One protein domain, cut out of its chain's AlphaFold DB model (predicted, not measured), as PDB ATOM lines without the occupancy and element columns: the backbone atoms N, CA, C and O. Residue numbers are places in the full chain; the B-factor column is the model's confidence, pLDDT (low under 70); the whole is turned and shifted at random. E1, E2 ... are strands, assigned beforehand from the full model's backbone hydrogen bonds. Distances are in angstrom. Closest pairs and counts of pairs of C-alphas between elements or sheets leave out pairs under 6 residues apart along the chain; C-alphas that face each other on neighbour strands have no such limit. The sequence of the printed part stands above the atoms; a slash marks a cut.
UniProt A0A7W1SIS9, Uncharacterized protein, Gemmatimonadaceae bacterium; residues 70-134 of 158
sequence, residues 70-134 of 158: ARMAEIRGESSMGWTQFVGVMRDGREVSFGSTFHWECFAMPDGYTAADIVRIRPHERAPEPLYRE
ATOM      1  N   ALA A  70     -75.589  17.691   2.980       82.25
ATOM      2  CA  ALA A  70     -76.866  17.037   3.275       82.25
ATOM      3  C   ALA A  70     -76.706  15.753   4.114       82.25
ATOM      4  O   ALA A  70     -77.544  15.479   4.964       82.25
ATOM      5  N   ARG A  71     -75.619  14.992   3.910       86.38
ATOM      6  CA  ARG A  71     -75.306  13.781   4.681       86.38
ATOM      7  C   ARG A  71     -74.725  14.113   6.040       86.38
ATOM      8  O   ARG A  71     -75.108  13.489   7.016       86.38
ATOM      9  N   MET A  72     -73.869  15.125   6.143       80.62
ATOM     10  CA  MET A  72     -73.364  15.574   7.447       80.62
ATOM     11  C   MET A  72     -74.495  15.921   8.418       80.62
ATOM     12  O   MET A  72     -74.418  15.608   9.602       80.62
ATOM     13  N   ALA A  73     -75.586  16.499   7.907       82.19
ATOM     14  CA  ALA A  73     -76.773  16.785   8.698       82.19
ATOM     15  C   ALA A  73     -77.478  15.527   9.241       82.19
ATOM     16  O   ALA A  73     -78.349  15.674  10.088       82.19
ATOM     17  N   GLU A  74     -77.137  14.318   8.797       87.00
ATOM     18  CA  GLU A  74     -77.621  13.045   9.347       87.00
ATOM     19  C   GLU A  74     -76.718  12.531  10.483       87.00
ATOM     20  O   GLU A  74     -77.142  11.680  11.266       87.00
ATOM     21  N   ILE A  75     -75.497  13.064  10.625       82.94
ATOM     22  CA  ILE A  75     -74.622  12.740  11.750       82.94
ATOM     23  C   ILE A  75     -75.254  13.331  13.018       82.94
ATOM     24  O   ILE A  75     -75.538  14.530  13.132       82.94
ATOM     25  N   ARG A  76     -75.548  12.450  13.970       77.81
ATOM     26  CA  ARG A  76     -76.198  12.749  15.246       77.81
ATOM     27  C   ARG A  76     -75.523  11.946  16.349       77.81
ATOM     28  O   ARG A  76     -74.988  10.869  16.101       77.81
ATOM     29  N   GLY A  77     -75.613  12.468  17.566       66.81
ATOM     30  CA  GLY A  77     -74.997  11.873  18.742       66.81
ATOM     31  C   GLY A  77     -73.602  12.430  18.960       66.81
ATOM     32  O   GLY A  77     -72.731  12.319  18.106       66.81
ATOM     33  N   GLU A  78     -73.407  13.036  20.118       57.97
ATOM     34  CA  GLU A  78     -72.098  13.312  20.686       57.97
ATOM     35  C   GLU A  78     -71.815  12.145  21.631       57.97
ATOM     36  O   GLU A  78     -72.653  11.830  22.480       57.97
ATOM     37  N   SER A  79     -70.686  11.453  21.469       54.94
ATOM     38  CA  SER A  79     -70.226  10.595  22.558       54.94
ATOM     39  C   SER A  79     -69.481  11.480  23.551       54.94
ATOM     40  O   SER A  79     -68.695  12.344  23.156       54.94
ATOM     41  N   SER A  80     -69.660  11.231  24.845       52.28
ATOM     42  CA  SER A  80     -68.963  11.924  25.938       52.28
ATOM     43  C   SER A  80     -67.425  11.823  25.864       52.28
ATOM     44  O   SER A  80     -66.731  12.355  26.723       52.28
ATOM     45  N   MET A  81     -66.884  11.118  24.860       63.53
ATOM     46  CA  MET A  81     -65.460  10.898  24.611       63.53
ATOM     47  C   MET A  81     -64.853  11.863  23.574       63.53
ATOM     48  O   MET A  81     -63.703  11.673  23.180       63.53
ATOM     49  N   GLY A  82     -65.598  12.876  23.111       70.56
ATOM     50  CA  GLY A  82     -65.080  13.922  22.217       70.56
ATOM     51  C   GLY A  82     -64.949  13.510  20.746       70.56
ATOM     52  O   GLY A  82     -64.211  14.138  19.990       70.56
ATOM     53  N   TRP A  83     -65.631  12.441  20.333       76.88
ATOM     54  CA  TRP A  83     -65.749  12.036  18.931       76.88
ATOM     55  C   TRP A  83     -67.056  11.273  18.688       76.88
ATOM     56  O   TRP A  83     -67.613  10.663  19.600       76.88
ATOM     57  N   THR A  84     -67.532  11.275  17.449       81.88
ATOM     58  CA  THR A  84     -68.766  10.626  17.010       81.88
ATOM     59  C   THR A  84     -68.464   9.571  15.963       81.88
ATOM     60  O   THR A  84     -67.813   9.836  14.952       81.88
ATOM     61  N   GLN A  85     -68.963   8.363  16.211       85.81
ATOM     62  CA  GLN A  85     -68.954   7.263  15.257       85.81
ATOM     63  C   GLN A  85     -70.259   7.239  14.462       85.81
ATOM     64  O   GLN A  85     -71.340   7.428  15.026       85.81
ATOM     65  N   PHE A  86     -70.170   6.964  13.165       87.81
ATOM     66  CA  PHE A  86     -71.331   6.769  12.302       87.81
ATOM     67  C   PHE A  86     -71.031   5.760  11.190       87.81
ATOM     68  O   PHE A  86     -69.873   5.490  10.871       87.81
ATOM     69  N   VAL A  87     -72.081   5.192  10.600       90.50
ATOM     70  CA  VAL A  87     -71.979   4.261   9.468       90.50
ATOM     71  C   VAL A  87     -72.454   4.963   8.203       90.50
ATOM     72  O   VAL A  87     -73.580   5.452   8.150       90.50
ATOM     73  N   GLY A  88     -71.604   5.008   7.180       90.94
ATOM     74  CA  GLY A  88     -71.978   5.405   5.827       90.94
ATOM     75  C   GLY A  88     -72.474   4.195   5.042       90.94
ATOM     76  O   GLY A  88     -71.757   3.205   4.905       90.94
ATOM     77  N   VAL A  89     -73.700   4.278   4.532       93.00
ATOM     78  CA  VAL A  89     -74.253   3.316   3.576       93.00
ATOM     79  C   VAL A  89     -73.869   3.787   2.179       93.00
ATOM     80  O   VAL A  89     -74.252   4.885   1.759       93.00
ATOM     81  N   MET A  90     -73.098   2.964   1.483       93.25
ATOM     82  CA  MET A  90     -72.601   3.224   0.139       93.25
ATOM     83  C   MET A  90     -73.678   2.903  -0.911       93.25
ATOM     84  O   MET A  90     -74.663   2.218  -0.632       93.25
ATOM     85  N   ARG A  91     -73.510   3.397  -2.141       94.81
ATOM     86  CA  ARG A  91     -74.473   3.213  -3.244       94.81
ATOM     87  C   ARG A  91     -74.723   1.745  -3.606       94.81
ATOM     88  O   ARG A  91     -75.812   1.411  -4.057       94.81
ATOM     89  N   ASP A  92     -73.731   0.889  -3.405       95.06
ATOM     90  CA  ASP A  92     -73.816  -0.562  -3.599       95.06
ATOM     91  C   ASP A  92     -74.401  -1.307  -2.382       95.06
ATOM     92  O   ASP A  92     -74.467  -2.533  -2.378       95.06
ATOM     93  N   GLY A  93     -74.832  -0.578  -1.348       93.31
ATOM     94  CA  GLY A  93     -75.366  -1.128  -0.107       93.31
ATOM     95  C   GLY A  93     -74.300  -1.526   0.913       93.31
ATOM     96  O   GLY A  93     -74.662  -1.940   2.014       93.31
ATOM     97  N   ARG A  94     -73.002  -1.389   0.602       92.31
ATOM     98  CA  ARG A  94     -71.930  -1.664   1.563       92.31
ATOM     99  C   ARG A  94     -71.989  -0.680   2.725       92.31
ATOM    100  O   ARG A  94     -72.266   0.503   2.549       92.31
ATOM    101  N   GLU A  95     -71.673  -1.163   3.916       92.62
ATOM    102  CA  GLU A  95     -71.599  -0.347   5.123       92.62
ATOM    103  C   GLU A  95     -70.140  -0.097   5.499       92.62
ATOM    104  O   GLU A  95     -69.333  -1.028   5.570       92.62
ATOM    105  N   VAL A  96     -69.799   1.171   5.715       90.38
ATOM    106  CA  VAL A  96     -68.447   1.607   6.072       90.38
ATOM    107  C   VAL A  96     -68.515   2.473   7.319       90.38
ATOM    108  O   VAL A  96     -69.345   3.374   7.429       90.38
ATOM    109  N   SER A  97     -67.621   2.206   8.260       89.56
ATOM    110  CA  SER A  97     -67.566   2.913   9.534       89.56
ATOM    111  C   SER A  97     -66.685   4.142   9.449       89.56
ATOM    112  O   SER A  97     -65.529   4.051   9.039       89.56
ATOM    113  N   PHE A  98     -67.197   5.264   9.937       87.56
ATOM    114  CA  PHE A  98     -66.473   6.522  10.015       87.56
ATOM    115  C   PHE A  98     -66.473   7.076  11.441       87.56
ATOM    116  O   PHE A  98     -67.377   6.817  12.237       87.56
ATOM    117  N   GLY A  99     -65.434   7.839  11.772       84.69
ATOM    118  CA  GLY A  99     -65.307   8.530  13.050       84.69
ATOM    119  C   GLY A  99     -64.860   9.972  12.857       84.69
ATOM    120  O   GLY A  99     -63.858  10.211  12.183       84.69
ATOM    121  N   SER A 100     -65.578  10.909  13.474       79.12
ATOM    122  CA  SER A 100     -65.332  12.350  13.369       79.12
ATOM    123  C   SER A 100     -65.253  13.015  14.737       79.12
ATOM    124  O   SER A 100     -65.932  12.595  15.667       79.12
ATOM    125  N   THR A 101     -64.443  14.060  14.873       75.31
ATOM    126  CA  THR A 101     -64.487  14.992  16.015       75.31
ATOM    127  C   THR A 101     -65.264  16.268  15.676       75.31
ATOM    128  O   THR A 101     -65.284  17.204  16.468       75.31
ATOM    129  N   PHE A 102     -65.895  16.317  14.495       69.19
ATOM    130  CA  PHE A 102     -66.538  17.493  13.900       69.19
ATOM    131  C   PHE A 102     -65.603  18.696  13.708       69.19
ATOM    132  O   PHE A 102     -66.057  19.837  13.640       69.19
ATOM    133  N   HIS A 103     -64.287  18.478  13.648       56.72
ATOM    134  CA  HIS A 103     -63.334  19.569  13.445       56.72
ATOM    135  C   HIS A 103     -62.984  19.755  11.969       56.72
ATOM    136  O   HIS A 103     -62.900  20.894  11.514       56.72
ATOM    137  N   TRP A 104     -62.813  18.661  11.216       58.16
ATOM    138  CA  TRP A 104     -62.486  18.707   9.790       58.16
ATOM    139  C   TRP A 104     -63.150  17.530   9.060       58.16
ATOM    140  O   TRP A 104     -62.679  16.400   9.104       58.16
ATOM    141  N   GLU A 105     -64.262  17.787   8.370       67.81
ATOM    142  CA  GLU A 105     -65.186  16.756   7.852       67.81
ATOM    143  C   GLU A 105     -64.724  16.128   6.535       67.81
ATOM    144  O   GLU A 105     -65.448  16.077   5.537       67.81
ATOM    145  N   CYS A 106     -63.481  15.669   6.507       74.75
ATOM    146  CA  CYS A 106     -62.933  15.003   5.350       74.75
ATOM    147  C   CYS A 106     -62.278  13.679   5.740       74.75
ATOM    148  O   CYS A 106     -61.392  13.613   6.597       74.75
ATOM    149  N   PHE A 107     -62.713  12.610   5.082       79.19
ATOM    150  CA  PHE A 107     -62.443  11.245   5.518       79.19
ATOM    151  C   PHE A 107     -61.509  10.529   4.551       79.19
ATOM    152  O   PHE A 107     -61.543  10.747   3.338       79.19
ATOM    153  N   ALA A 108     -60.677   9.638   5.093       78.69
ATOM    154  CA  ALA A 108     -60.040   8.619   4.273       78.69
ATOM    155  C   ALA A 108     -61.135   7.707   3.711       78.69
ATOM    156  O   ALA A 108     -61.723   6.928   4.457       78.69
ATOM    157  N   MET A 109     -61.431   7.823   2.421       85.94
ATOM    158  CA  MET A 109     -62.369   6.906   1.780       85.94
ATOM    159  C   MET A 109     -61.703   5.535   1.582       85.94
ATOM    160  O   MET A 109     -60.494   5.491   1.335       85.94
ATOM    161  N   PRO A 110     -62.454   4.424   1.674       86.81
ATOM    162  CA  PRO A 110     -61.961   3.126   1.230       86.81
ATOM    163  C   PRO A 110     -61.630   3.147  -0.267       86.81
ATOM    164  O   PRO A 110     -62.223   3.916  -1.028       86.81
ATOM    165  N   ASP A 111     -60.719   2.273  -0.692       86.81
ATOM    166  CA  ASP A 111     -60.308   2.184  -2.092       86.81
ATOM    167  C   ASP A 111     -61.509   1.964  -3.018       86.81
ATOM    168  O   ASP A 111     -62.373   1.121  -2.765       86.81
ATOM    169  N   GLY A 112     -61.559   2.740  -4.102       88.69
ATOM    170  CA  GLY A 112     -62.639   2.682  -5.088       88.69
ATOM    171  C   GLY A 112     -63.907   3.454  -4.716       88.69
ATOM    172  O   GLY A 112     -64.807   3.522  -5.550       88.69
ATOM    173  N   TYR A 113     -63.977   4.075  -3.534       88.06
ATOM    174  CA  TYR A 113     -65.108   4.913  -3.137       88.06
ATOM    175  C   TYR A 113     -64.748   6.393  -3.049       88.06
ATOM    176  O   TYR A 113     -63.629   6.791  -2.728       88.06
ATOM    177  N   THR A 114     -65.760   7.221  -3.270       88.88
ATOM    178  CA  THR A 114     -65.732   8.666  -3.056       88.88
ATOM    179  C   THR A 114     -66.787   9.067  -2.032       88.88
ATOM    180  O   THR A 114     -67.734   8.324  -1.764       88.88
ATOM    181  N   ALA A 115     -66.672  10.267  -1.463       85.62
ATOM    182  CA  ALA A 115     -67.686  10.766  -0.536       85.62
ATOM    183  C   ALA A 115     -69.088  10.879  -1.180       85.62
ATOM    184  O   ALA A 115     -70.101  10.797  -0.486       85.62
ATOM    185  N   ALA A 116     -69.161  11.008  -2.511       86.62
ATOM    186  CA  ALA A 116     -70.412  11.039  -3.272       86.62
ATOM    187  C   ALA A 116     -71.117   9.671  -3.367       86.62
ATOM    188  O   ALA A 116     -72.274   9.596  -3.791       86.62
ATOM    189  N   ASP A 117     -70.440   8.587  -2.987       91.19
ATOM    190  CA  ASP A 117     -71.023   7.247  -2.969       91.19
ATOM    191  C   ASP A 117     -71.795   6.963  -1.678       91.19
ATOM    192  O   ASP A 117     -72.531   5.982  -1.624       91.19
ATOM    193  N   ILE A 118     -71.694   7.832  -0.666       91.19
ATOM    194  CA  ILE A 118     -72.464   7.726   0.576       91.19
ATOM    195  C   ILE A 118     -73.891   8.222   0.325       91.19
ATOM    196  O   ILE A 118     -74.142   9.418   0.161       91.19
ATOM    197  N   VAL A 119     -74.847   7.294   0.326       93.88
ATOM    198  CA  VAL A 119     -76.266   7.578   0.060       93.88
ATOM    199  C   VAL A 119     -77.089   7.767   1.330       93.88
ATOM    200  O   VAL A 119     -78.197   8.301   1.259       93.88
ATOM    201  N   ARG A 120     -76.571   7.345   2.489       91.94
ATOM    202  CA  ARG A 120     -77.203   7.519   3.805       91.94
ATOM    203  C   ARG A 120     -76.167   7.409   4.916       91.94
ATOM    204  O   ARG A 120     -75.213   6.646   4.785       91.94
ATOM    205  N   ILE A 121     -76.386   8.102   6.023       90.44
ATOM    206  CA  ILE A 121     -75.631   7.954   7.263       90.44
ATOM    207  C   ILE A 121     -76.551   7.407   8.359       90.44
ATOM    208  O   ILE A 121     -77.688   7.846   8.527       90.44
ATOM    209  N   ARG A 122     -76.054   6.422   9.113       88.25
ATOM    210  CA  ARG A 122     -76.675   5.947  10.353       88.25
ATOM    211  C   ARG A 122     -75.856   6.441  11.551       88.25
ATOM    212  O   ARG A 122     -74.665   6.120  11.635       88.25
ATOM    213  N   PRO A 123     -76.449   7.232  12.457       83.75
ATOM    214  CA  PRO A 123     -75.737   7.733  13.625       83.75
ATOM    215  C   PRO A 123     -75.508   6.646  14.683       83.75
ATOM    216  O   PRO A 123     -76.384   5.820  14.908       83.75
ATOM    217  N   HIS A 124     -74.364   6.713  15.378       70.56
ATOM    218  CA  HIS A 124     -74.129   6.080  16.684       70.56
ATOM    219  C   HIS A 124     -74.527   4.585  16.778       70.56
ATOM    220  O   HIS A 124     -75.175   4.140  17.727       70.56
ATOM    221  N   GLU A 125     -74.108   3.789  15.795       68.50
ATOM    222  CA  GLU A 125     -74.266   2.330  15.800       68.50
ATOM    223  C   GLU A 125     -72.933   1.613  16.053       68.50
ATOM    224  O   GLU A 125     -71.854   2.146  15.782       68.50
ATOM    225  N   ARG A 126     -73.013   0.368  16.549       67.06
ATOM    226  CA  ARG A 126     -71.854  -0.527  16.650       67.06
ATOM    227  C   ARG A 126     -71.344  -0.803  15.240       67.06
ATOM    228  O   ARG A 126     -71.972  -1.540  14.486       67.06
ATOM    229  N   ALA A 127     -70.231  -0.179  14.888       64.12
ATOM    230  CA  ALA A 127     -69.809  -0.128  13.503       64.12
ATOM    231  C   ALA A 127     -68.893  -1.314  13.130       64.12
ATOM    232  O   ALA A 127     -68.123  -1.779  13.978       64.12
ATOM    233  N   PRO A 128     -68.955  -1.802  11.878       69.38
ATOM    234  CA  PRO A 128     -68.036  -2.820  11.371       69.38
ATOM    235  C   PRO A 128     -66.582  -2.320  11.334       69.38
ATOM    236  O   PRO A 128     -66.323  -1.136  11.128       69.38
ATOM    237  N   GLU A 129     -65.609  -3.211  11.509       74.88
ATOM    238  CA  GLU A 129     -64.199  -2.873  11.276       74.88
ATOM    239  C   GLU A 129     -63.866  -2.900   9.769       74.88
ATOM    240  O   GLU A 129     -64.421  -3.730   9.042       74.88
ATOM    241  N   PRO A 130     -62.952  -2.039   9.274       80.62
ATOM    242  CA  PRO A 130     -62.192  -1.019  10.005       80.62
ATOM    243  C   PRO A 130     -62.936   0.326  10.148       80.62
ATOM    244  O   PRO A 130     -63.804   0.674   9.349       80.62
ATOM    245  N   LEU A 131     -62.548   1.113  11.160       81.06
ATOM    246  CA  LEU A 131     -63.027   2.483  11.379       81.06
ATOM    247  C   LEU A 131     -62.158   3.496  10.617       81.06
ATOM    248  O   LEU A 131     -60.990   3.694  10.957       81.06
ATOM    249  N   TYR A 132     -62.739   4.194   9.643       79.19
ATOM    250  CA  TYR A 132     -62.068   5.254   8.891       79.19
ATOM    251  C   TYR A 132     -62.182   6.595   9.628       79.19
ATOM    252  O   TYR A 132     -63.277   7.064   9.940       79.19
ATOM    253  N   ARG A 133     -61.046   7.232   9.927       75.50
ATOM    254  CA  ARG A 133     -61.003   8.536  10.612       75.50
ATOM    255  C   ARG A 133     -60.625   9.671   9.668       75.50
ATOM    256  O   ARG A 133     -60.109   9.449   8.569       75.50
ATOM    257  N   GLU A 134     -60.893  10.886  10.134       69.06
ATOM    258  CA  GLU A 134     -60.451  12.126   9.500       69.06
ATOM    259  C   GLU A 134     -58.949  12.069   9.180       69.06
ATOM    260  O   GLU A 134     -58.135  11.644  10.007       69.06
TER     261      GLU A 134
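This is residues 70 to 134 of the 158 residues of an uncharacterized protein of Gemmatimonadaceae bacterium (UniProt A0A7W1SIS9). There is little regular structure: a small twisted sheet, the hairpin E1 and E2 in its middle, long loops round it. Under half of the 65 printed residues are in four named strands, E1 to E4 in order; the class is all strand, with no named helix. The mixed sheet runs E3 E1 E2 E4; the whole is compact, radius of gyration of the C-alphas 10.8 A, spans 32 by 24 by 21 A.

E1, residues 84 to 90, 18.8 A long, begins at C-alpha (-68.766, 10.626, 17.010). E2 is residues 95 to 100, 16.4 A; E3 118 to 123, 13.5 A; E4 131 to 133, 6.4 A, ending at (-61.003, 8.536, 10.612).

Within hydrogen-bond range are N 86 and O 98, 2.9 A, in antiparallel E1 and E2; N 122 and O 87, 2.8 A, in antiparallel E3 and E1; N 132 and O 97, 2.9 A, in parallel E2 and E4.

The printed part has no cut; E2 to E3 is a long link. The pLDDT is under 70 in 14 residues, among them 77 to 81.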